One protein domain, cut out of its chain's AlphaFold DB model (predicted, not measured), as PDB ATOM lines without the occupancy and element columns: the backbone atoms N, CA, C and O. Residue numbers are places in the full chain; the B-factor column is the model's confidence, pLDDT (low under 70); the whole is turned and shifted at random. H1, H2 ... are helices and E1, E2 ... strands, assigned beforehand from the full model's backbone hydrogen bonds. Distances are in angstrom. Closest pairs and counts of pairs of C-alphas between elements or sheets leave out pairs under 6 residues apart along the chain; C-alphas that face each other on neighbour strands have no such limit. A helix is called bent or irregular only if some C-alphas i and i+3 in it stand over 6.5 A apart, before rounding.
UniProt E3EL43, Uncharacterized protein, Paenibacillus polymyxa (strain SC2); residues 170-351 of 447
ATOM      1  N   GLU A 170     477.346 405.701 449.327       81.75
ATOM      2  CA  GLU A 170     476.995 406.103 447.954       81.75
ATOM      3  C   GLU A 170     477.821 405.348 446.912       81.75
ATOM      4  O   GLU A 170     477.294 404.927 445.881       81.75
ATOM      5  N   VAL A 171     479.102 405.091 447.210       83.88
ATOM      6  CA  VAL A 171     479.952 404.229 446.373       83.88
ATOM      7  C   VAL A 171     479.325 402.841 446.244       83.88
ATOM      8  O   VAL A 171     479.117 402.361 445.133       83.88
ATOM      9  N   TRP A 172     478.945 402.227 447.367       89.06
ATOM     10  CA  TRP A 172     478.321 400.908 447.374       89.06
ATOM     11  C   TRP A 172     476.977 400.899 446.634       89.06
ATOM     12  O   TRP A 172     476.728 400.012 445.818       89.06
ATOM     13  N   LYS A 173     476.113 401.905 446.838       88.56
ATOM     14  CA  LYS A 173     474.842 402.016 446.101       88.56
ATOM     15  C   LYS A 173     475.063 402.124 444.597       88.56
ATOM     16  O   LYS A 173     474.331 401.495 443.831       88.56
ATOM     17  N   LYS A 174     476.063 402.898 444.167       86.56
ATOM     18  CA  LYS A 174     476.439 403.022 442.755       86.56
ATOM     19  C   LYS A 174     476.905 401.682 442.187       86.56
ATOM     20  O   LYS A 174     476.403 401.276 441.144       86.56
ATOM     21  N   GLU A 175     477.762 400.956 442.903       89.81
ATOM     22  CA  GLU A 175     478.196 399.606 442.518       89.81
ATOM     23  C   GLU A 175     477.007 398.640 442.381       89.81
ATOM     24  O   GLU A 175     476.920 397.890 441.406       89.81
ATOM     25  N   GLN A 176     476.039 398.683 443.308       92.81
ATOM     26  CA  GLN A 176     474.826 397.870 443.196       92.81
ATOM     27  C   GLN A 176     473.998 398.259 441.960       92.81
ATOM     28  O   GLN A 176     473.581 397.367 441.224       92.81
ATOM     29  N   LYS A 177     473.788 399.557 441.691       90.56
ATOM     30  CA  LYS A 177     473.070 400.034 440.490       90.56
ATOM     31  C   LYS A 177     473.749 399.560 439.204       90.56
ATOM     32  O   LYS A 177     473.084 399.020 438.323       90.56
ATOM     33  N   GLU A 178     475.068 399.709 439.110       89.38
ATOM     34  CA  GLU A 178     475.846 399.262 437.953       89.38
ATOM     35  C   GLU A 178     475.746 397.748 437.741       89.38
ATOM     36  O   GLU A 178     475.564 397.304 436.607       89.38
ATOM     37  N   LYS A 179     475.784 396.948 438.818       95.75
ATOM     38  CA  LYS A 179     475.542 395.497 438.754       95.75
ATOM     39  C   LYS A 179     474.186 395.190 438.110       95.75
ATOM     40  O   LYS A 179     474.128 394.375 437.194       95.75
ATOM     41  N   TYR A 180     473.108 395.847 438.546       94.81
ATOM     42  CA  TYR A 180     471.777 395.619 437.971       94.81
ATOM     43  C   TYR A 180     471.687 396.050 436.498       94.81
ATOM     44  O   TYR A 180     471.048 395.360 435.704       94.81
ATOM     45  N   ILE A 181     472.354 397.138 436.098       91.44
ATOM     46  CA  ILE A 181     472.423 397.561 434.687       91.44
ATOM     47  C   ILE A 181     473.135 396.499 433.839       91.44
ATOM     48  O   ILE A 181     472.606 396.082 432.809       91.44
ATOM     49  N   ARG A 182     474.296 396.009 434.293       90.81
ATOM     50  CA  ARG A 182     475.048 394.953 433.591       90.81
ATOM     51  C   ARG A 182     474.250 393.657 433.488       90.81
ATOM     52  O   ARG A 182     474.222 393.039 432.431       90.81
ATOM     53  N   ASN A 183     473.541 393.276 434.547       95.31
ATOM     54  CA  ASN A 183     472.651 392.118 434.529       95.31
ATOM     55  C   ASN A 183     471.534 392.254 433.490       95.31
ATOM     56  O   ASN A 183     471.225 391.294 432.792       95.31
ATOM     57  N   TYR A 184     470.929 393.440 433.372       92.44
ATOM     58  CA  TYR A 184     469.919 393.691 432.346       92.44
ATOM     59  C   TYR A 184     470.505 393.537 430.938       92.44
ATOM     60  O   TYR A 184     469.910 392.865 430.098       92.44
ATOM     61  N   GLN A 185     471.699 394.089 430.700       90.25
ATOM     62  CA  GLN A 185     472.417 393.923 429.434       90.25
ATOM     63  C   GLN A 185     472.704 392.445 429.137       90.25
ATOM     64  O   GLN A 185     472.425 391.997 428.028       90.25
ATOM     65  N   PHE A 186     473.162 391.677 430.130       90.62
ATOM     66  CA  PHE A 186     473.393 390.232 430.015       90.62
ATOM     67  C   PHE A 186     472.118 389.468 429.633       90.62
ATOM     68  O   PHE A 186     472.147 388.605 428.762       90.62
ATOM     69  N   ILE A 187     470.965 389.811 430.221       89.81
ATOM     70  CA  ILE A 187     469.692 389.171 429.853       89.81
ATOM     71  C   ILE A 187     469.317 389.441 428.387       89.81
ATOM     72  O   ILE A 187     468.770 388.565 427.716       89.81
ATOM     73  N   LYS A 188     469.591 390.653 427.893       86.31
ATOM     74  CA  LYS A 188     469.251 391.060 426.521       86.31
ATOM     75  C   LYS A 188     470.231 390.558 425.460       86.31
ATOM     76  O   LYS A 188     469.847 390.517 424.298       86.31
ATOM     77  N   SER A 189     471.452 390.202 425.848       84.81
ATOM     78  CA  SER A 189     472.510 389.740 424.942       84.81
ATOM     79  C   SER A 189     472.791 388.253 425.151       84.81
ATOM     80  O   SER A 189     472.272 387.419 424.420       84.81
ATOM     81  N   GLU A 190     473.525 387.922 426.207       78.50
ATOM     82  CA  GLU A 190     474.065 386.591 426.500       78.50
ATOM     83  C   GLU A 190     472.984 385.521 426.719       78.50
ATOM     84  O   GLU A 190     473.085 384.414 426.205       78.50
ATOM     85  N   ILE A 191     471.893 385.838 427.431       78.94
ATOM     86  CA  ILE A 191     470.774 384.887 427.618       78.94
ATOM     87  C   ILE A 191     469.989 384.664 426.318       78.94
ATOM     88  O   ILE A 191     469.183 383.739 426.247       78.94
ATOM     89  N   GLN A 192     470.195 385.491 425.292       74.19
ATOM     90  CA  GLN A 192     469.589 385.298 423.976       74.19
ATOM     91  C   GLN A 192     470.509 384.541 423.006       74.19
ATOM     92  O   GLN A 192     470.020 384.105 421.965       74.19
ATOM     93  N   ASP A 193     471.789 384.342 423.343       77.88
ATOM     94  CA  ASP A 193     472.753 383.624 422.507       77.88
ATOM     95  C   ASP A 193     472.918 382.163 422.963       77.88
ATOM     96  O   ASP A 193     473.539 381.852 423.980       77.88
ATOM     97  N   GLU A 194     472.354 381.240 422.182       86.62
ATOM     98  CA  GLU A 194     472.439 379.797 422.437       86.62
ATOM     99  C   GLU A 194     473.863 379.243 422.260       86.62
ATOM    100  O   GLU A 194     474.173 378.190 422.814       86.62
ATOM    101  N   ASN A 195     474.746 379.927 421.525       87.44
ATOM    102  CA  ASN A 195     476.065 379.381 421.199       87.44
ATOM    103  C   ASN A 195     477.026 379.417 422.389       87.44
ATOM    104  O   ASN A 195     477.851 378.515 422.536       87.44
ATOM    105  N   GLN A 196     476.934 380.451 423.229       86.19
ATOM    106  CA  GLN A 196     477.880 380.654 424.323       86.19
ATOM    107  C   GLN A 196     477.503 379.868 425.582       86.19
ATOM    108  O   GLN A 196     478.363 379.228 426.187       86.19
ATOM    109  N   TYR A 197     476.221 379.881 425.961       92.06
ATOM    110  CA  TYR A 197     475.711 379.188 427.149       92.06
ATOM    111  C   TYR A 197     474.455 378.365 426.806       92.06
ATOM    112  O   TYR A 197     473.340 378.742 427.179       92.06
ATOM    113  N   PRO A 198     474.590 377.252 426.061       94.06
ATOM    114  CA  PRO A 198     473.451 376.530 425.490       94.06
ATOM    115  C   PRO A 198     472.506 375.950 426.546       94.06
ATOM    116  O   PRO A 198     471.279 375.969 426.373       94.06
ATOM    117  N   MET A 199     473.027 375.417 427.657       95.19
ATOM    118  CA  MET A 199     472.167 374.855 428.699       95.19
ATOM    119  C   MET A 199     471.494 375.962 429.499       95.19
ATOM    120  O   MET A 199     470.293 375.883 429.757       95.19
ATOM    121  N   LEU A 200     472.212 377.024 429.842       94.56
ATOM    122  CA  LEU A 200     471.665 378.183 430.529       94.56
ATOM    123  C   LEU A 200     470.576 378.850 429.683       94.56
ATOM    124  O   LEU A 200     469.474 379.074 430.187       94.56
ATOM    125  N   TYR A 201     470.833 379.060 428.389       94.00
ATOM    126  CA  TYR A 201     469.867 379.546 427.404       94.00
ATOM    127  C   TYR A 201     468.578 378.721 427.445       94.00
ATOM    128  O   TYR A 201     467.477 379.253 427.615       94.00
ATOM    129  N   ARG A 202     468.701 377.389 427.397       92.81
ATOM    130  CA  ARG A 202     467.556 376.471 427.444       92.81
ATOM    131  C   ARG A 202     466.721 376.615 428.719       92.81
ATOM    132  O   ARG A 202     465.497 376.487 428.647       92.81
ATOM    133  N   TYR A 203     467.347 376.862 429.870       93.25
ATOM    134  CA  TYR A 203     466.630 377.065 431.136       93.25
ATOM    135  C   TYR A 203     466.043 378.466 431.280       93.25
ATOM    136  O   TYR A 203     465.051 378.613 431.992       93.25
ATOM    137  N   LEU A 204     466.636 379.482 430.653       92.62
ATOM    138  CA  LEU A 204     466.281 380.876 430.910       92.62
ATOM    139  C   LEU A 204     465.422 381.516 429.825       92.62
ATOM    140  O   LEU A 204     464.635 382.385 430.174       92.62
ATOM    141  N   ARG A 205     465.494 381.100 428.554       90.88
ATOM    142  CA  ARG A 205     464.845 381.823 427.439       90.88
ATOM    143  C   ARG A 205     463.347 382.096 427.638       90.88
ATOM    144  O   ARG A 205     462.890 383.206 427.401       90.88
ATOM    145  N   GLU A 206     462.582 381.119 428.144       88.81
ATOM    146  CA  GLU A 206     461.136 381.282 428.419       88.81
ATOM    147  C   GLU A 206     460.887 382.186 429.638       88.81
ATOM    148  O   GLU A 206     459.830 382.803 429.765       88.81
ATOM    149  N   PHE A 207     461.852 382.261 430.556       91.12
ATOM    150  CA  PHE A 207     461.715 382.898 431.866       91.12
ATOM    151  C   PHE A 207     462.577 384.154 432.030       91.12
ATOM    152  O   PHE A 207     462.593 384.733 433.117       91.12
ATOM    153  N   ALA A 208     463.237 384.617 430.968       90.50
ATOM    154  CA  ALA A 208     463.997 385.860 430.947       90.50
ATOM    155  C   ALA A 208     463.163 387.060 431.443       90.50
ATOM    156  O   ALA A 208     463.670 387.795 432.292       90.50
ATOM    157  N   PRO A 209     461.864 387.203 431.092       88.94
ATOM    158  CA  PRO A 209     461.031 388.275 431.644       88.94
ATOM    159  C   PRO A 209     460.916 388.250 433.178       88.94
ATOM    160  O   PRO A 209     460.867 389.296 433.820       88.94
ATOM    161  N   LEU A 210     460.898 387.062 433.796       91.12
ATOM    162  CA  LEU A 210     460.871 386.940 435.256       91.12
ATOM    163  C   LEU A 210     462.206 387.373 435.878       91.12
ATOM    164  O   LEU A 210     462.217 387.993 436.941       91.12
ATOM    165  N   LEU A 211     463.323 387.055 435.221       91.69
ATOM    166  CA  LEU A 211     464.652 387.470 435.662       91.69
ATOM    167  C   LEU A 211     464.831 388.993 435.532       91.69
ATOM    168  O   LEU A 211     465.355 389.623 436.448       91.69
ATOM    169  N   GLU A 212     464.307 389.598 434.459       90.44
ATOM    170  CA  GLU A 212     464.227 391.057 434.288       90.44
ATOM    171  C   GLU A 212     463.429 391.712 435.416       90.44
ATOM    172  O   GLU A 212     463.894 392.681 436.014       90.44
ATOM    173  N   ALA A 213     462.268 391.152 435.765       89.81
ATOM    174  CA  ALA A 213     461.448 391.667 436.857       89.81
ATOM    175  C   ALA A 213     462.166 391.595 438.212       89.81
ATOM    176  O   ALA A 213     462.107 392.547 438.987       89.81
ATOM    177  N   LEU A 214     462.889 390.508 438.501       91.69
ATOM    178  CA  LEU A 214     463.699 390.405 439.721       91.69
ATOM    179  C   LEU A 214     464.843 391.420 439.740       91.69
ATOM    180  O   LEU A 214     465.108 392.029 440.777       91.69
ATOM    181  N   ASN A 215     465.504 391.623 438.603       91.69
ATOM    182  CA  ASN A 215     466.580 392.597 438.459       91.69
ATOM    183  C   ASN A 215     466.069 394.037 438.654       91.69
ATOM    184  O   ASN A 215     466.689 394.831 439.365       91.69
ATOM    185  N   ALA A 216     464.897 394.351 438.096       88.81
ATOM    186  CA  ALA A 216     464.215 395.625 438.292       88.81
ATOM    187  C   ALA A 216     463.801 395.825 439.757       88.81
ATOM    188  O   ALA A 216     464.115 396.857 440.344       88.81
ATOM    189  N   LEU A 217     463.181 394.821 440.389       89.12
ATOM    190  CA  LEU A 217     462.836 394.876 441.812       89.12
ATOM    191  C   LEU A 217     464.073 395.113 442.682       89.12
ATOM    192  O   LEU A 217     464.021 395.951 443.577       89.12
ATOM    193  N   GLY A 218     465.191 394.448 442.391       90.62
ATOM    194  CA  GLY A 218     466.446 394.679 443.101       90.62
ATOM    195  C   GLY A 218     467.014 396.087 442.912       90.62
ATOM    196  O   GLY A 218     467.613 396.617 443.841       90.62
ATOM    197  N   THR A 219     466.781 396.710 441.754       87.19
ATOM    198  CA  THR A 219     467.181 398.100 441.468       87.19
ATOM    199  C   THR A 219     466.320 399.104 442.234       87.19
ATOM    200  O   THR A 219     466.838 400.072 442.784       87.19
ATOM    201  N   LEU A 220     465.006 398.859 442.286       84.50
ATOM    202  CA  LEU A 220     464.038 399.690 443.011       84.50
ATOM    203  C   LEU A 220     464.260 399.643 444.528       84.50
ATOM    204  O   LEU A 220     464.067 400.637 445.219       84.50
ATOM    205  N   HIS A 221     464.694 398.492 445.037       88.06
ATOM    206  CA  HIS A 221     464.860 398.236 446.464       88.06
ATOM    207  C   HIS A 221     466.341 398.159 446.847       88.06
ATOM    208  O   HIS A 221     466.766 397.232 447.535       88.06
ATOM    209  N   ILE A 222     467.153 399.116 446.383       87.44
ATOM    210  CA  ILE A 222     468.508 399.303 446.915       87.44
ATOM    211  C   ILE A 222     468.389 399.998 448.266       87.44
ATOM    212  O   ILE A 222     468.104 401.194 448.354       87.44
ATOM    213  N   HIS A 223     468.587 399.221 449.324       86.06
ATOM    214  CA  HIS A 223     468.541 399.717 450.689       86.06
ATOM    215  C   HIS A 223     469.904 400.251 451.140       86.06
ATOM    216  O   HIS A 223     470.797 400.469 450.326       86.06
ATOM    217  N   LYS A 224     470.065 400.512 452.440       79.38
ATOM    218  CA  LYS A 224     471.358 400.919 452.980       79.38
ATOM    219  C   LYS A 224     472.348 399.760 453.010       79.38
ATOM    220  O   LYS A 224     471.929 398.616 453.210       79.38
ATOM    221  N   LYS A 225     473.650 400.049 452.936       84.31
ATOM    222  CA  LYS A 225     474.696 399.015 453.037       84.31
ATOM    223  C   LYS A 225     474.625 398.248 454.358       84.31
ATOM    224  O   LYS A 225     474.891 397.051 454.384       84.31
ATOM    225  N   GLU A 226     474.201 398.895 455.442       82.56
ATOM    226  CA  GLU A 226     474.010 398.250 456.751       82.56
ATOM    227  C   GLU A 226     472.945 397.129 456.735       82.56
ATOM    228  O   GLU A 226     472.989 396.225 457.562       82.56
ATOM    229  N   TYR A 227     472.017 397.146 455.766       85.19
ATOM    230  CA  TYR A 227     471.018 396.085 455.557       85.19
ATOM    231  C   TYR A 227     471.449 395.064 454.494       85.19
ATOM    232  O   TYR A 227     470.676 394.173 454.127       85.19
ATOM    233  N   SER A 228     472.659 395.208 453.952       88.69
ATOM    234  CA  SER A 228     473.206 394.252 452.999       88.69
ATOM    235  C   SER A 228     473.450 392.904 453.669       88.69
ATOM    236  O   SER A 228     473.713 392.806 454.867       88.69
ATOM    237  N   TYR A 229     473.387 391.850 452.867       90.06
ATOM    238  CA  TYR A 229     473.805 390.519 453.277       90.06
ATOM    239  C   TYR A 229     475.002 390.125 452.416       90.06
ATOM    240  O   TYR A 229     474.953 390.259 451.194       90.06
ATOM    241  N   LYS A 230     476.115 389.737 453.055       90.00
ATOM    242  CA  LYS A 230     477.412 389.493 452.389       90.00
ATOM    243  C   LYS A 230     477.841 390.642 451.455       90.00
ATOM    244  O   LYS A 230     478.347 390.406 450.367       90.00
ATOM    245  N   ASN A 231     477.616 391.894 451.866       88.88
ATOM    246  CA  ASN A 231     477.904 393.100 451.072       88.88
ATOM    247  C   ASN A 231     477.103 393.220 449.750       88.88
ATOM    248  O   ASN A 231     477.434 394.038 448.889       88.88
ATOM    249  N   HIS A 232     476.014 392.463 449.595       91.44
ATOM    250  CA  HIS A 232     475.089 392.568 448.468       91.44
ATOM    251  C   HIS A 232     473.739 393.142 448.892       91.44
ATOM    252  O   HIS A 232     473.252 392.898 449.999       91.44
ATOM    253  N   ASN A 233     473.108 393.891 447.984       93.50
ATOM    254  CA  ASN A 233     471.750 394.368 448.206       93.50
ATOM    255  C   ASN A 233     470.781 393.185 448.344       93.50
ATOM    256  O   ASN A 233     470.724 392.327 447.459       93.50
ATOM    257  N   SER A 234     470.014 393.176 449.435       92.31
ATOM    258  CA  SER A 234     468.964 392.195 449.691       92.31
ATOM    259  C   SER A 234     467.605 392.887 449.717       92.31
ATOM    260  O   SER A 234     467.472 393.964 450.292       92.31
ATOM    261  N   PHE A 235     466.599 392.290 449.081       90.06
ATOM    262  CA  PHE A 235     465.261 392.875 448.994       90.06
ATOM    263  C   PHE A 235     464.167 391.820 449.130       90.06
ATOM    264  O   PHE A 235     464.339 390.649 448.782       90.06
ATOM    265  N   PHE A 236     463.014 392.245 449.634       86.19
ATOM    266  CA  PHE A 236     461.835 391.399 449.743       86.19
ATOM    267  C   PHE A 236     461.051 391.378 448.426       86.19
ATOM    268  O   PHE A 236     460.748 392.419 447.847       86.19
ATOM    269  N   ALA A 237     460.643 390.184 447.992       79.81
ATOM    270  CA  ALA A 237     459.675 390.032 446.909       79.81
ATOM    271  C   ALA A 237     458.743 388.836 447.166       79.81
ATOM    272  O   ALA A 237     459.145 387.671 447.128       79.81
ATOM    273  N   SER A 238     457.455 389.085 447.418       73.56
ATOM    274  CA  SER A 238     456.501 387.968 447.491       73.56
ATOM    275  C   SER A 238     456.229 387.390 446.104       73.56
ATOM    276  O   SER A 238     456.117 388.135 445.132       73.56
ATOM    277  N   SER A 239     456.029 386.071 446.020       73.19
ATOM    278  CA  SER A 239     455.611 385.424 444.771       73.19
ATOM    279  C   SER A 239     454.345 386.067 444.207       73.19
ATOM    280  O   SER A 239     454.270 386.281 443.012       73.19
ATOM    281  N   SER A 240     453.389 386.448 445.062       69.56
ATOM    282  CA  SER A 240     452.162 387.135 444.643       69.56
ATOM    283  C   SER A 240     452.422 388.541 444.099       69.56
ATOM    284  O   SER A 240     451.774 388.946 443.145       69.56
ATOM    285  N   HIS A 241     453.374 389.280 444.675       72.75
ATOM    286  CA  HIS A 241     453.772 390.585 444.145       72.75
ATOM    287  C   HIS A 241     454.382 390.434 442.749       72.75
ATOM    288  O   HIS A 241     453.955 391.118 441.827       72.75
ATOM    289  N   ILE A 242     455.285 389.466 442.571       75.62
ATOM    290  CA  ILE A 242     455.879 389.167 441.265       75.62
ATOM    291  C   ILE A 242     454.804 388.702 440.269       75.62
ATOM    292  O   ILE A 242     454.782 389.172 439.138       75.62
ATOM    293  N   THR A 243     453.870 387.839 440.687       75.88
ATOM    294  CA  THR A 243     452.724 387.413 439.864       75.88
ATOM    295  C   THR A 243     451.911 388.610 439.380       75.88
ATOM    296  O   THR A 243     451.601 388.689 438.198       75.88
ATOM    297  N   ASN A 244     451.587 389.548 440.272       71.31
ATOM    298  CA  ASN A 244     450.777 390.720 439.936       71.31
ATOM    299  C   ASN A 244     451.503 391.672 438.980       71.31
ATOM    300  O   ASN A 244     450.864 392.247 438.107       71.31
ATOM    301  N   VAL A 245     452.822 391.823 439.135       67.25
ATOM    302  CA  VAL A 245     453.651 392.635 438.231       67.25
ATOM    303  C   VAL A 245     453.755 391.981 436.850       67.25
ATOM    304  O   VAL A 245     453.716 392.675 435.841       67.25
ATOM    305  N   MET A 246     453.860 390.651 436.797       72.81
ATOM    306  CA  MET A 246     454.092 389.916 435.552       72.81
ATOM    307  C   MET A 246     452.816 389.552 434.791       72.81
ATOM    308  O   MET A 246     452.872 389.401 433.578       72.81
ATOM    309  N   GLY A 247     451.696 389.295 435.471       70.50
ATOM    310  CA  GLY A 247     450.424 388.847 434.878       70.50
ATOM    311  C   GLY A 247     450.445 387.480 434.167       70.50
ATOM    312  O   GLY A 247     449.395 386.990 433.769       70.50
ATOM    313  N   MET A 248     451.615 386.848 434.012       71.06
ATOM    314  CA  MET A 248     451.824 385.707 433.106       71.06
ATOM    315  C   MET A 248     451.970 384.342 433.798       71.06
ATOM    316  O   MET A 248     451.811 383.304 433.157       71.06
ATOM    317  N   TYR A 249     452.280 384.300 435.099       81.56
ATOM    318  CA  TYR A 249     452.606 383.050 435.798       81.56
ATOM    319  C   TYR A 249     451.847 382.895 437.111       81.56
ATOM    320  O   TYR A 249     451.582 383.862 437.813       81.56
ATOM    321  N   THR A 250     451.560 381.652 437.499       84.56
ATOM    322  CA  THR A 250     450.998 381.365 438.823       84.56
ATOM    323  C   THR A 250     452.064 381.507 439.911       84.56
ATOM    324  O   THR A 250     453.245 381.230 439.684       84.56
ATOM    325  N   SER A 251     451.647 381.826 441.141       83.00
ATOM    326  CA  SER A 251     452.562 381.929 442.289       83.00
ATOM    327  C   SER A 251     453.366 380.643 442.536       83.00
ATOM    328  O   SER A 251     454.517 380.708 442.960       83.00
ATOM    329  N   SER A 252     452.789 379.469 442.236       84.75
ATOM    330  CA  SER A 252     453.486 378.178 442.336       84.75
ATOM    331  C   SER A 252     454.570 378.020 441.263       84.75
ATOM    332  O   SER A 252     455.684 377.600 441.582       84.75
ATOM    333  N   LYS A 253     454.281 378.404 440.005       89.25
ATOM    334  CA  LYS A 253     455.278 378.404 438.920       89.25
ATOM    335  C   LYS A 253     456.419 379.370 439.253       89.25
ATOM    336  O   LYS A 253     457.571 378.955 439.187       89.25
ATOM    337  N   ILE A 254     456.116 380.586 439.720       89.69
ATOM    338  CA  ILE A 254     457.134 381.562 440.153       89.69
ATOM    339  C   ILE A 254     458.001 380.999 441.279       89.69
ATOM    340  O   ILE A 254     459.219 381.019 441.160       89.69
ATOM    341  N   ALA A 255     457.417 380.432 442.338       88.94
ATOM    342  CA  ALA A 255     458.200 379.874 443.443       88.94
ATOM    343  C   ALA A 255     459.185 378.781 442.986       88.94
ATOM    344  O   ALA A 255     460.320 378.728 443.459       88.94
ATOM    345  N   LYS A 256     458.772 377.928 442.040       92.00
ATOM    346  CA  LYS A 256     459.637 376.902 441.445       92.00
ATOM    347  C   LYS A 256     460.729 377.501 440.554       92.00
ATOM    348  O   LYS A 256     461.873 377.072 440.651       92.00
ATOM    349  N   LEU A 257     460.403 378.506 439.742       93.94
ATOM    350  CA  LEU A 257     461.379 379.215 438.909       93.94
ATOM    351  C   LEU A 257     462.425 379.953 439.746       93.94
ATOM    352  O   LEU A 257     463.609 379.873 439.443       93.94
ATOM    353  N   LEU A 258     462.020 380.572 440.856       93.88
ATOM    354  CA  LEU A 258     462.953 381.175 441.810       93.88
ATOM    355  C   LEU A 258     463.917 380.137 442.398       93.88
ATOM    356  O   LEU A 258     465.086 380.442 442.601       93.88
ATOM    357  N   ASN A 259     463.471 378.898 442.639       94.75
ATOM    358  CA  ASN A 259     464.388 377.826 443.041       94.75
ATOM    359  C   ASN A 259     465.379 377.491 441.924       94.75
ATOM    360  O   ASN A 259     466.552 377.312 442.216       94.75
ATOM    361  N   VAL A 260     464.931 377.426 440.666       96.50
ATOM    362  CA  VAL A 260     465.824 377.181 439.520       96.50
ATOM    363  C   VAL A 260     466.870 378.288 439.416       96.50
ATOM    364  O   VAL A 260     468.054 377.987 439.382       96.50
ATOM    365  N   PHE A 261     466.463 379.559 439.451       96.88
ATOM    366  CA  PHE A 261     467.398 380.689 439.411       96.88
ATOM    367  C   PHE A 261     468.383 380.671 440.581       96.88
ATOM    368  O   PHE A 261     469.549 381.019 440.402       96.88
ATOM    369  N   ALA A 262     467.929 380.238 441.760       96.69
ATOM    370  CA  ALA A 262     468.792 380.099 442.921       96.69
ATOM    371  C   ALA A 262     469.802 378.956 442.757       96.69
ATOM    372  O   ALA A 262     470.979 379.127 443.059       96.69
ATOM    373  N   VAL A 263     469.377 377.813 442.204       97.62
ATOM    374  CA  VAL A 263     470.290 376.711 441.875       97.62
ATOM    375  C   VAL A 263     471.334 377.169 440.868       97.62
ATOM    376  O   VAL A 263     472.517 376.950 441.098       97.62
ATOM    377  N   LEU A 264     470.926 377.868 439.809       97.31
ATOM    378  CA  LEU A 264     471.837 378.438 438.811       97.31
ATOM    379  C   LEU A 264     472.789 379.497 439.399       97.31
ATOM    380  O   LEU A 264     473.757 379.860 438.749       97.31
ATOM    381  N   GLY A 265     472.549 379.983 440.621       96.69
ATOM    382  CA  GLY A 265     473.390 380.982 441.283       96.69
ATOM    383  C   GLY A 265     473.126 382.421 440.836       96.69
ATOM    384  O   GLY A 265     473.825 383.330 441.268       96.69
ATOM    385  N   LEU A 266     472.106 382.656 440.010       97.12
ATOM    386  CA  LEU A 266     471.728 383.998 439.549       97.12
ATOM    387  C   LEU A 266     471.073 384.809 440.672       97.12
ATOM    388  O   LEU A 266     471.220 386.031 440.745       97.12
ATOM    389  N   ILE A 267     470.360 384.122 441.563       96.25
ATOM    390  CA  ILE A 267     469.813 384.708 442.783       96.25
ATOM    391  C   ILE A 267     470.243 383.898 444.004       96.25
ATOM    392  O   ILE A 267     470.514 382.708 443.910       96.25
ATOM    393  N   GLU A 268     470.246 384.523 445.170       95.19
ATOM    394  CA  GLU A 268     470.427 383.851 446.456       95.19
ATOM    395  C   GLU A 268     469.255 384.206 447.358       95.19
ATOM    396  O   GLU A 268     468.804 385.352 447.382       95.19
ATOM    397  N   LYS A 269     468.733 383.218 448.086       93.12
ATOM    398  CA  LYS A 269     467.704 383.469 449.092       93.12
ATOM    399  C   LYS A 269     468.371 383.664 450.435       93.12
ATOM    400  O   LYS A 269     469.082 382.780 450.897       93.12
ATOM    401  N   VAL A 270     468.102 384.796 451.070       91.75
ATOM    402  CA  VAL A 270     468.718 385.116 452.356       91.75
ATOM    403  C   VAL A 270     468.063 384.274 453.458       91.75
ATOM    404  O   VAL A 270     466.832 384.320 453.593       91.75
ATOM    405  N   PRO A 271     468.836 383.502 454.245       88.62
ATOM    406  CA  PRO A 271     468.300 382.765 455.382       88.62
ATOM    407  C   PRO A 271     467.656 383.692 456.413       88.62
ATOM    408  O   PRO A 271     468.207 384.736 456.748       88.62
ATOM    409  N   THR A 272     466.507 383.293 456.972       83.12
ATOM    410  CA  THR A 272     465.786 384.106 457.975       83.12
ATOM    411  C   THR A 272     466.666 384.460 459.183       83.12
ATOM    412  O   THR A 272     466.522 385.540 459.746       83.12
ATOM    413  N   SER A 273     467.573 383.558 459.576       83.75
ATOM    414  CA  SER A 273     468.528 383.739 460.679       83.75
ATOM    415  C   SER A 273     469.614 384.777 460.401       83.75
ATOM    416  O   SER A 273     470.215 385.278 461.343       83.75
ATOM    417  N   GLU A 274     469.866 385.086 459.131       87.56
ATOM    418  CA  GLU A 274     470.931 385.991 458.687       87.56
ATOM    419  C   GLU A 274     470.377 387.335 458.189       87.56
ATOM    420  O   GLU A 274     471.123 388.202 457.737       87.56
ATOM    421  N   LEU A 275     469.057 387.536 458.285       83.88
ATOM    422  CA  LEU A 275     468.426 388.807 457.955       83.88
ATOM    423  C   LEU A 275     468.778 389.886 458.975       83.88
ATOM    424  O   LEU A 275     468.748 389.665 460.186       83.88
ATOM    425  N   HIS A 276     468.980 391.103 458.472       85.19
ATOM    426  CA  HIS A 276     469.079 392.284 459.317       85.19
ATOM    427  C   HIS A 276     467.833 392.398 460.231       85.19
ATOM    428  O   HIS A 276     466.711 392.202 459.745       85.19
ATOM    429  N   PRO A 277     467.971 392.753 461.528       81.81
ATOM    430  CA  PRO A 277     466.862 392.736 462.491       81.81
ATOM    431  C   PRO A 277     465.606 393.503 462.052       81.81
ATOM    432  O   PRO A 277     464.484 393.084 462.341       81.81
ATOM    433  N   LEU A 278     465.776 394.606 461.314       79.06
ATOM    434  CA  LEU A 278     464.652 395.377 460.770       79.06
ATOM    435  C   LEU A 278     463.872 394.608 459.693       79.06
ATOM    436  O   LEU A 278     462.642 394.581 459.737       79.06
ATOM    437  N   PHE A 279     464.567 393.920 458.784       83.69
ATOM    438  CA  PHE A 279     463.942 393.057 457.779       83.69
ATOM    439  C   PHE A 279     463.312 391.818 458.399       83.69
ATOM    440  O   PHE A 279     462.237 391.399 457.971       83.69
ATOM    441  N   LEU A 280     463.918 391.264 459.451       82.31
ATOM    442  CA  LEU A 280     463.306 390.179 460.211       82.31
ATOM    443  C   LEU A 280     461.985 390.629 460.855       82.31
ATOM    444  O   LEU A 280     460.969 389.948 460.716       82.31
ATOM    445  N   LYS A 281     461.968 391.798 461.507       81.25
ATOM    446  CA  LYS A 281     460.754 392.367 462.114       81.25
ATOM    447  C   LYS A 281     459.656 392.601 461.074       81.25
ATOM    448  O   LYS A 281     458.499 392.255 461.310       81.25
ATOM    449  N   GLU A 282     460.011 393.156 459.920       77.44
ATOM    450  CA  GLU A 282     459.081 393.371 458.809       77.44
ATOM    451  C   GLU A 282     458.550 392.050 458.238       77.44
ATOM    452  O   GLU A 282     457.342 391.892 458.053       77.44
ATOM    453  N   SER A 283     459.430 391.064 458.058       78.06
ATOM    454  CA  SER A 283     459.078 389.717 457.607       78.06
ATOM    455  C   SER A 283     458.046 389.057 458.518       78.06
ATOM    456  O   SER A 283     457.032 388.531 458.045       78.06
ATOM    457  N   LEU A 284     458.270 389.125 459.834       77.81
ATOM    458  CA  LEU A 284     457.356 388.585 460.838       77.81
ATOM    459  C   LEU A 284     456.006 389.304 460.808       77.81
ATOM    460  O   LEU A 284     454.973 388.638 460.767       77.81
ATOM    461  N   LYS A 285     456.008 390.639 460.722       79.31
ATOM    462  CA  LYS A 285     454.782 391.445 460.635       79.31
ATOM    463  C   LYS A 285     453.950 391.092 459.399       79.31
ATOM    464  O   LYS A 285     452.744 390.896 459.514       79.31
ATOM    465  N   ILE A 286     454.574 390.969 458.226       73.31
ATOM    466  CA  ILE A 286     453.877 390.579 456.987       73.31
ATOM    467  C   ILE A 286     453.306 389.165 457.113       73.31
ATOM    468  O   ILE A 286     452.182 388.903 456.683       73.31
ATOM    469  N   THR A 287     454.084 388.251 457.695       71.62
ATOM    470  CA  THR A 287     453.692 386.852 457.890       71.62
ATOM    471  C   THR A 287     452.470 386.739 458.798       71.62
ATOM    472  O   THR A 287     451.527 386.026 458.456       71.62
ATOM    473  N   GLU A 288     452.456 387.485 459.904       73.56
ATOM    474  CA  GLU A 288     451.338 387.553 460.845       73.56
ATOM    475  C   GLU A 288     450.095 388.179 460.200       73.56
ATOM    476  O   GLU A 288     449.035 387.559 460.181       73.56
ATOM    477  N   GLN A 289     450.235 389.353 459.574       73.69
ATOM    478  CA  GLN A 289     449.122 390.064 458.932       73.69
ATOM    479  C   GLN A 289     448.449 389.261 457.815       73.69
ATOM    480  O   GLN A 289     447.249 389.394 457.585       73.69
ATOM    481  N   ARG A 290     449.225 388.453 457.086       69.12
ATOM    482  CA  ARG A 290     448.733 387.647 455.962       69.12
ATOM    483  C   ARG A 290     448.473 386.188 456.339       69.12
ATOM    484  O   ARG A 290     448.202 385.387 455.445       69.12
ATOM    485  N   CYS A 291     448.581 385.834 457.621       68.50
ATOM    486  CA  CYS A 291     448.412 384.472 458.132       68.50
ATOM    487  C   CYS A 291     449.224 383.425 457.343       68.50
ATOM    488  O   CYS A 291     448.745 382.321 457.065       68.50
ATOM    489  N   LEU A 292     450.448 383.771 456.928       67.12
ATOM    490  CA  LEU A 292     451.266 382.896 456.089       67.12
ATOM    491  C   LEU A 292     451.867 381.762 456.929       67.12
ATOM    492  O   LEU A 292     452.345 381.959 458.041       67.12
ATOM    493  N   GLY A 293     451.885 380.550 456.373       59.19
ATOM    494  CA  GLY A 293     452.497 379.389 457.031       59.19
ATOM    495  C   GLY A 293     454.032 379.383 457.016       59.19
ATOM    496  O   GLY A 293     454.635 378.574 457.717       59.19
ATOM    497  N   ASN A 294     454.659 380.257 456.223       67.12
ATOM    498  CA  ASN A 294     456.108 380.384 456.059       67.12
ATOM    499  C   ASN A 294     456.494 381.871 456.145       67.12
ATOM    500  O   ASN A 294     455.694 382.724 455.757       67.12
ATOM    501  N   SER A 295     457.727 382.165 456.572       69.12
ATOM    502  CA  SER A 295     458.284 383.520 456.477       69.12
ATOM    503  C   SER A 295     458.402 383.981 455.022       69.12
ATOM    504  O   SER A 295     458.575 383.180 454.093       69.12
ATOM    505  N   VAL A 296     458.319 385.292 454.808       78.50
ATOM    506  CA  VAL A 296     458.592 385.870 453.491       78.50
ATOM    507  C   VAL A 296     460.072 385.732 453.116       78.50
ATOM    508  O   VAL A 296     460.944 385.762 453.978       78.50
ATOM    509  N   SER A 297     460.344 385.551 451.819       84.19
ATOM    510  CA  SER A 297     461.707 385.389 451.295       84.19
ATOM    511  C   SER A 297     462.322 386.729 450.900       84.19
ATOM    512  O   SER A 297     461.659 387.552 450.264       84.19
ATOM    513  N   PHE A 298     463.603 386.888 451.218       90.44
ATOM    514  CA  PHE A 298     464.463 387.955 450.717       90.44
ATOM    515  C   PHE A 298     465.435 387.382 449.694       90.44
ATOM    516  O   PHE A 298     465.850 386.226 449.814       90.44
ATOM    517  N   TYR A 299     465.794 388.194 448.709       93.31
ATOM    518  CA  TYR A 299     466.639 387.784 447.599       93.31
ATOM    519  C   TYR A 299     467.815 388.730 447.429       93.31
ATOM    520  O   TYR A 299     467.679 389.943 447.581       93.31
ATOM    521  N   ILE A 300     468.944 388.157 447.039       95.44
ATOM    522  CA  ILE A 300     470.041 388.845 446.372       95.44
ATOM    523  C   ILE A 300     469.985 388.450 444.902       95.44
ATOM    524  O   ILE A 300     469.761 387.287 444.576       95.44
ATOM    525  N   VAL A 301     470.219 389.413 444.017       96.56
ATOM    526  CA  VAL A 301     470.521 389.149 442.606       96.56
ATOM    527  C   VAL A 301     472.022 389.359 442.425       96.56
ATOM    528  O   VAL A 301     472.541 390.444 442.727       96.56
ATOM    529  N   HIS A 302     472.706 388.310 441.975       96.69
ATOM    530  CA  HIS A 302     474.154 388.291 441.763       96.69
ATOM    531  C   HIS A 302     474.532 388.923 440.424       96.69
ATOM    532  O   HIS A 302     473.660 389.231 439.612       96.69
ATOM    533  N   SER A 303     475.823 389.169 440.193       95.62
ATOM    534  CA  SER A 303     476.289 389.607 438.873       95.62
ATOM    535  C   SER A 303     476.213 388.439 437.894       95.62
ATOM    536  O   SER A 303     476.924 387.452 438.058       95.62
ATOM    537  N   PHE A 304     475.372 388.537 436.869       95.19
ATOM    538  CA  PHE A 304     475.160 387.430 435.935       95.19
ATOM    539  C   PHE A 304     476.409 387.114 435.126       95.19
ATOM    540  O   PHE A 304     476.737 385.944 434.993       95.19
ATOM    541  N   ASN A 305     477.174 388.127 434.713       90.88
ATOM    542  CA  ASN A 305     478.451 387.918 434.028       90.88
ATOM    543  C   ASN A 305     479.428 387.099 434.883       90.88
ATOM    544  O   ASN A 305     480.113 386.232 434.361       90.88
ATOM    545  N   GLN A 306     479.486 387.356 436.196       93.62
ATOM    546  CA  GLN A 306     480.362 386.607 437.106       93.62
ATOM    547  C   GLN A 306     479.852 385.187 437.369       93.62
ATOM    548  O   GLN A 306     480.643 384.290 437.636       93.62
ATOM    549  N   MET A 307     478.534 384.987 437.306       95.62
ATOM    550  CA  MET A 307     477.905 383.695 437.567       95.62
ATOM    551  C   MET A 307     477.717 382.840 436.311       95.62
ATOM    552  O   MET A 307     477.339 381.684 436.452       95.62
ATOM    553  N   ALA A 308     477.953 383.370 435.108       93.31
ATOM    554  CA  ALA A 308     477.547 382.751 433.846       93.31
ATOM    555  C   ALA A 308     478.133 381.346 433.636       93.31
ATOM    556  O   ALA A 308     477.380 380.405 433.386       93.31
ATOM    557  N   GLU A 309     479.446 381.181 433.810       93.81
ATOM    558  CA  GLU A 309     480.125 379.889 433.633       93.81
ATOM    559  C   GLU A 309     479.618 378.833 434.625       93.81
ATOM    560  O   GLU A 309     479.282 377.704 434.258       93.81
ATOM    561  N   GLU A 310     479.503 379.210 435.898       96.62
ATOM    562  CA  GLU A 310     478.998 378.315 436.938       96.62
ATOM    563  C   GLU A 310     477.507 378.003 436.735       96.62
ATOM    564  O   GLU A 310     477.064 376.874 436.961       96.62
ATOM    565  N   ALA A 311     476.724 378.976 436.268       97.00
ATOM    566  CA  ALA A 311     475.317 378.799 435.940       97.00
ATOM    567  C   ALA A 311     475.136 377.827 434.768       97.00
ATOM    568  O   ALA A 311     474.283 376.943 434.858       97.00
ATOM    569  N   GLU A 312     475.956 377.923 433.719       96.50
ATOM    570  CA  GLU A 312     475.978 376.972 432.599       96.50
ATOM    571  C   GLU A 312     476.308 375.558 433.084       96.50
ATOM    572  O   GLU A 312     475.571 374.608 432.803       96.50
ATOM    573  N   ARG A 313     477.350 375.411 433.913       97.56
ATOM    574  CA  ARG A 313     477.731 374.117 434.497       97.56
ATOM    575  C   ARG A 313     476.587 373.497 435.305       97.56
ATOM    576  O   ARG A 313     476.304 372.301 435.186       97.56
ATOM    577  N   ARG A 314     475.899 374.294 436.126       97.81
ATOM    578  CA  ARG A 314     474.744 373.827 436.913       97.81
ATOM    579  C   ARG A 314     473.532 373.530 436.037       97.81
ATOM    580  O   ARG A 314     472.841 372.548 436.303       97.81
ATOM    581  N   ALA A 315     473.283 374.315 434.990       97.19
ATOM    582  CA  ALA A 315     472.225 374.056 434.017       97.19
ATOM    583  C   ALA A 315     472.453 372.723 433.290       97.19
ATOM    584  O   ALA A 315     471.523 371.923 433.166       97.19
ATOM    585  N   ALA A 316     473.696 372.435 432.895       97.06
ATOM    586  CA  ALA A 316     474.074 371.157 432.303       97.06
ATOM    587  C   ALA A 316     473.803 369.985 433.260       97.06
ATOM    588  O   ALA A 316     473.198 368.990 432.854       97.06
ATOM    589  N   LEU A 317     474.159 370.117 434.543       96.81
ATOM    590  CA  LEU A 317     473.906 369.075 435.543       96.81
ATOM    591  C   LEU A 317     472.406 368.852 435.791       96.81
ATOM    592  O   LEU A 317     471.957 367.708 435.899       96.81
ATOM    593  N   LEU A 318     471.610 369.926 435.839       96.69
ATOM    594  CA  LEU A 318     470.151 369.821 435.915       96.69
ATOM    595  C   LEU A 318     469.585 369.090 434.692       96.69
ATOM    596  O   LEU A 318     468.736 368.209 434.852       96.69
ATOM    597  N   ASN A 319     470.081 369.406 433.493       95.56
ATOM    598  CA  ASN A 319     469.637 368.783 432.250       95.56
ATOM    599  C   ASN A 319     469.975 367.284 432.213       95.56
ATOM    600  O   ASN A 319     469.101 366.475 431.909       95.56
ATOM    601  N   GLN A 320     471.203 366.909 432.592       95.38
ATOM    602  CA  GLN A 320     471.654 365.512 432.674       95.38
ATOM    603  C   GLN A 320     470.794 364.673 433.630       95.38
ATOM    604  O   GLN A 320     470.528 363.506 433.360       95.38
ATOM    605  N   ASN A 321     470.307 365.277 434.716       93.69
ATOM    606  CA  ASN A 321     469.443 364.619 435.697       93.69
ATOM    607  C   ASN A 321     467.938 364.764 435.388       93.69
ATOM    608  O   ASN A 321     467.099 364.401 436.212       93.69
ATOM    609  N   GLY A 322     467.563 365.328 434.232       93.56
ATOM    610  CA  GLY A 322     466.160 365.523 433.847       93.56
ATOM    611  C   GLY A 322     465.381 366.472 434.770       93.56
ATOM    612  O   GLY A 322     464.151 366.390 434.870       93.56
ATOM    613  N   ILE A 323     466.075 367.372 435.471       94.06
ATOM    614  CA  ILE A 323     465.475 368.295 436.437       94.06
ATOM    615  C   ILE A 323     465.005 369.548 435.708       94.06
ATOM    616  O   ILE A 323     465.795 370.316 435.176       94.06
ATOM    617  N   ARG A 324     463.702 369.806 435.726       92.56
ATOM    618  CA  ARG A 324     463.062 371.008 435.185       92.56
ATOM    619  C   ARG A 324     462.450 371.824 436.319       92.56
ATOM    620  O   ARG A 324     462.305 371.353 437.446       92.56
ATOM    621  N   TYR A 325     461.983 373.034 436.014       91.75
ATOM    622  CA  TYR A 325     461.257 373.831 437.009       91.75
ATOM    623  C   TYR A 325     460.038 373.080 437.578       91.75
ATOM    624  O   TYR A 325     459.663 373.300 438.722       91.75
ATOM    625  N   SER A 326     459.400 372.185 436.817       90.44
ATOM    626  CA  SER A 326     458.180 371.489 437.242       90.44
ATOM    627  C   SER A 326     458.412 370.456 438.350       90.44
ATOM    628  O   SER A 326     457.536 370.318 439.213       90.44
ATOM    629  N   ASN A 327     459.565 369.779 438.364       92.50
ATOM    630  CA  ASN A 327     459.904 368.690 439.291       92.50
ATOM    631  C   ASN A 327     461.022 369.047 440.296       92.50
ATOM    632  O   ASN A 327     461.399 368.202 441.109       92.50
ATOM    633  N   ILE A 328     461.517 370.291 440.297       92.69
ATOM    634  CA  ILE A 328     462.502 370.754 441.283       92.69
ATOM    635  C   ILE A 328     461.934 370.706 442.713       92.69
ATOM    636  O   ILE A 328     460.859 371.240 443.011       92.69
ATOM    637  N   SER A 329     462.662 370.047 443.614       91.88
ATOM    638  CA  SER A 329     462.315 369.901 445.031       91.88
ATOM    639  C   SER A 329     463.580 369.789 445.884       91.88
ATOM    640  O   SER A 329     464.634 369.432 445.359       91.88
ATOM    641  N   LYS A 330     463.473 370.028 447.201       91.75
ATOM    642  CA  LYS A 330     464.602 369.863 448.137       91.75
ATOM    643  C   LYS A 330     465.214 368.465 448.008       91.75
ATOM    644  O   LYS A 330     466.411 368.353 447.808       91.75
ATOM    645  N   THR A 331     464.384 367.419 448.008       90.94
ATOM    646  CA  THR A 331     464.827 366.021 447.891       90.94
ATOM    647  C   THR A 331     465.571 365.740 446.587       90.94
ATOM    648  O   THR A 331     466.582 365.046 446.597       90.94
ATOM    649  N   VAL A 332     465.083 366.275 445.462       92.38
ATOM    650  CA  VAL A 332     465.747 366.118 444.159       92.38
ATOM    651  C   VAL A 332     467.100 366.832 444.160       92.38
ATOM    652  O   VAL A 332     468.092 366.241 443.749       92.38
ATOM    653  N   LEU A 333     467.167 368.059 444.686       94.00
ATOM    654  CA  LEU A 333     468.429 368.794 444.776       94.00
ATOM    655  C   LEU A 333     469.421 368.136 445.737       94.00
ATOM    656  O   LEU A 333     470.598 368.071 445.410       94.00
ATOM    657  N   SER A 334     468.968 367.591 446.870       93.69
ATOM    658  CA  SER A 334     469.849 366.911 447.826       93.69
ATOM    659  C   SER A 334     470.549 365.699 447.220       93.69
ATOM    660  O   SER A 334     471.693 365.430 447.569       93.69
ATOM    661  N   LYS A 335     469.891 364.986 446.297       91.88
ATOM    662  CA  LYS A 335     470.484 363.839 445.594       91.88
ATOM    663  C   LYS A 335     471.565 364.244 444.590       91.88
ATOM    664  O   LYS A 335     472.488 363.471 444.377       91.88
ATOM    665  N   VAL A 336     471.440 365.421 443.974       92.88
ATOM    666  CA  VAL A 336     472.342 365.872 442.898       92.88
ATOM    667  C   VAL A 336     473.465 366.774 443.413       92.88
ATOM    668  O   VAL A 336     474.600 366.648 442.971       92.88
ATOM    669  N   PHE A 337     473.162 367.671 444.350       92.75
ATOM    670  CA  PHE A 337     474.080 368.703 444.844       92.75
ATOM    671  C   PHE A 337     474.455 368.539 446.325       92.75
ATOM    672  O   PHE A 337     475.246 369.320 446.845       92.75
ATOM    673  N   GLY A 338     473.885 367.553 447.021       94.12
ATOM    674  CA  GLY A 338     474.073 367.367 448.458       94.12
ATOM    675  C   GLY A 338     473.066 368.140 449.317       94.12
ATOM    676  O   GLY A 338     472.377 369.062 448.870       94.12
ATOM    677  N   LEU A 339     472.943 367.718 450.579       91.88
ATOM    678  CA  LEU A 339     471.946 368.249 451.514       91.88
ATOM    679  C   LEU A 339     472.164 369.737 451.817       91.88
ATOM    680  O   LEU A 339     471.208 370.503 451.748       91.88
ATOM    681  N   GLU A 340     473.406 370.137 452.086       92.50
ATOM    682  CA  GLU A 340     473.771 371.517 452.428       92.50
ATOM    683  C   GLU A 340     473.390 372.500 451.311       92.50
ATOM    684  O   GLU A 340     472.728 373.512 451.553       92.50
ATOM    685  N   PHE A 341     473.696 372.153 450.056       93.56
ATOM    686  CA  PHE A 341     473.289 372.953 448.903       93.56
ATOM    687  C   PHE A 341     471.765 373.038 448.783       93.56
ATOM    688  O   PHE A 341     471.209 374.101 448.536       93.56
ATOM    689  N   ALA A 342     471.044 371.935 448.986       93.44
ATOM    690  CA  ALA A 342     469.586 371.981 448.938       93.44
ATOM    691  C   ALA A 342     468.993 372.866 450.052       93.44
ATOM    692  O   ALA A 342     467.960 373.508 449.850       93.44
ATOM    693  N   GLU A 343     469.629 372.922 451.220       91.06
ATOM    694  CA  GLU A 343     469.208 373.768 452.340       91.06
ATOM    695  C   GLU A 343     469.442 375.255 452.089       91.06
ATOM    696  O   GLU A 343     468.571 376.056 452.435       91.06
ATOM    697  N   SER A 344     470.511 375.617 451.375       91.00
ATOM    698  CA  SER A 344     470.750 377.007 450.963       91.00
ATOM    699  C   SER A 344     469.722 377.526 449.941       91.00
ATOM    700  O   SER A 344     469.470 378.726 449.863       91.00
ATOM    701  N   ILE A 345     469.053 376.640 449.190       92.56
ATOM    702  CA  ILE A 345     467.977 377.010 448.248       92.56
ATOM    703  C   ILE A 345     466.597 377.070 448.929       92.56
ATOM    704  O   ILE A 345     465.724 377.869 448.552       92.56
ATOM    705  N   TYR A 346     466.371 376.224 449.939       88.94
ATOM    706  CA  TYR A 346     465.099 376.075 450.653       88.94
ATOM    707  C   TYR A 346     465.177 376.625 452.086       88.94
ATOM    708  O   TYR A 346     464.887 375.927 453.054       88.94
ATOM    709  N   VAL A 347     465.498 377.915 452.201       83.69
ATOM    710  CA  VAL A 347     465.777 378.608 453.476       83.69
ATOM    711  C   VAL A 347     464.555 378.937 454.348       83.69
ATOM    712  O   VAL A 347     464.693 379.384 455.488       83.69
ATOM    713  N   GLN A 348     463.335 378.779 453.827       72.62
ATOM    714  CA  GLN A 348     462.126 379.168 454.558       72.62
ATOM    715  C   GLN A 348     461.825 378.195 455.697       72.62
ATOM    716  O   GLN A 348     461.551 377.014 455.480       72.62
ATOM    717  N   THR A 349     461.759 378.725 456.914       63.19
ATOM    718  CA  THR A 349     461.280 377.988 458.080       63.19
ATOM    719  C   THR A 349     459.760 377.869 458.004       63.19
ATOM    720  O   THR A 349     459.034 378.865 457.951       63.19
ATOM    721  N   ILE A 350     459.257 376.635 457.993       59.06
ATOM    722  CA  ILE A 350     457.824 376.372 458.118       59.06
ATOM    723  C   ILE A 350     457.409 376.756 459.543       59.06
ATOM    724  O   ILE A 350     457.870 376.147 460.511       59.06
ATOM    725  N   GLN A 351     456.548 377.763 459.693       53.00
ATOM    726  CA  GLN A 351     456.065 378.161 461.011       53.00
ATOM    727  C   GLN A 351     455.135 377.089 461.604       53.00
ATOM    728  O   GLN A 351     454.450 376.344 460.894       53.00
TER     729      GLN A 351
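Overview. This is residues 170 to 351 of the 447 residues of an uncharacterized protein of Paenibacillus polymyxa (strain SC2) (UniProt E3EL43). A small sheet of three strands, E1 E3 E2, lies near the middle of a domain built mostly of helices; H3 and H5 pack on it, and the long H1 runs side by side with H3. H7 has H2 across it, H8 and H9 form a crossed pair at one side, and H6 lies far out, only grazing the sheet. The printed part has 182 residues, with nine named helices and three named strands in the order H1 H2 H3 E1 H4 H5 E2 H6 E3 H7 H8 H9; the sheet is antiparallel and the class is mostly helix. It is compact, with a radius of gyration of the C-alphas of 15.9 A, and spans 45 by 39 by 32 A.

Arrangement. E3, residues 298 to 301, is the inner strand between the edge strands E1, residues 234 to 236, and E2, residues 267 to 270. N 235 and O 299 are within hydrogen-bond range at 3.0 A, as are N 300 and O 268 at 2.8 A. H3, residues 208 to 220, is on the sheet at a height of 9.5 A and runs across the strands, at 76 degrees to E3 on the local plane. H5, residues 251 to 263, is on the sheet too and stands up from it, with the C-alphas of Ala 262 and Glu 268 closest at 5.4 A. H3 and H5 on one face make two layers, helices over a sheet. E1, H4, residues 239 to 246, H5 and E2 form a split strand-helix-strand unit, two strands of one sheet joined through helices, with E3 between them in the sheet; its crossover is right-handed. H1, residues 170 to 188, touches H3 at a shallow tilt of 13 degrees, opposite ways; the C-alphas of Tyr 180 and Asn 215 are closest at 6.0 A. H2, residues 198 to 204, touches H7, residues 304 to 320, about perpendicular at 83 degrees, closest at the C-alphas of Leu 200 and Glu 312, 4.9 A. H8, residues 330 to 337, touches H9, residues 339 to 345, at a steep tilt of 64 degrees, closest at the C-alphas of Ser 334 and Ala 342, 5.2 A. H6, residues 277 to 289, touches no helix and only grazes the sheet with residues 279 to 283. Every O i to N i+4 pair is within hydrogen-bond range in the helices but H7, with 11 of 13.

Along the chain. H1 begins at C-alpha 170, (476.995, 406.103, 447.954), and is 27.3 A long. H7, 22.4 A, is irregular, with C-alphas 306 and 309 7.6 A apart, and has a kink of 39 degrees near residue 311. H9 ends at C-alpha 345, (467.977, 377.010, 448.248).

Size, cuts and confidence. The C-alphas farthest apart, of Asn 195 and Gln 289, are 47.6 A apart. The printed part has no cut, and the link from H3 to E1 is long. Mean pLDDT of the printed part is 87.2; residues 240, 245, 290 to 295 and 349 to 351 are under 70.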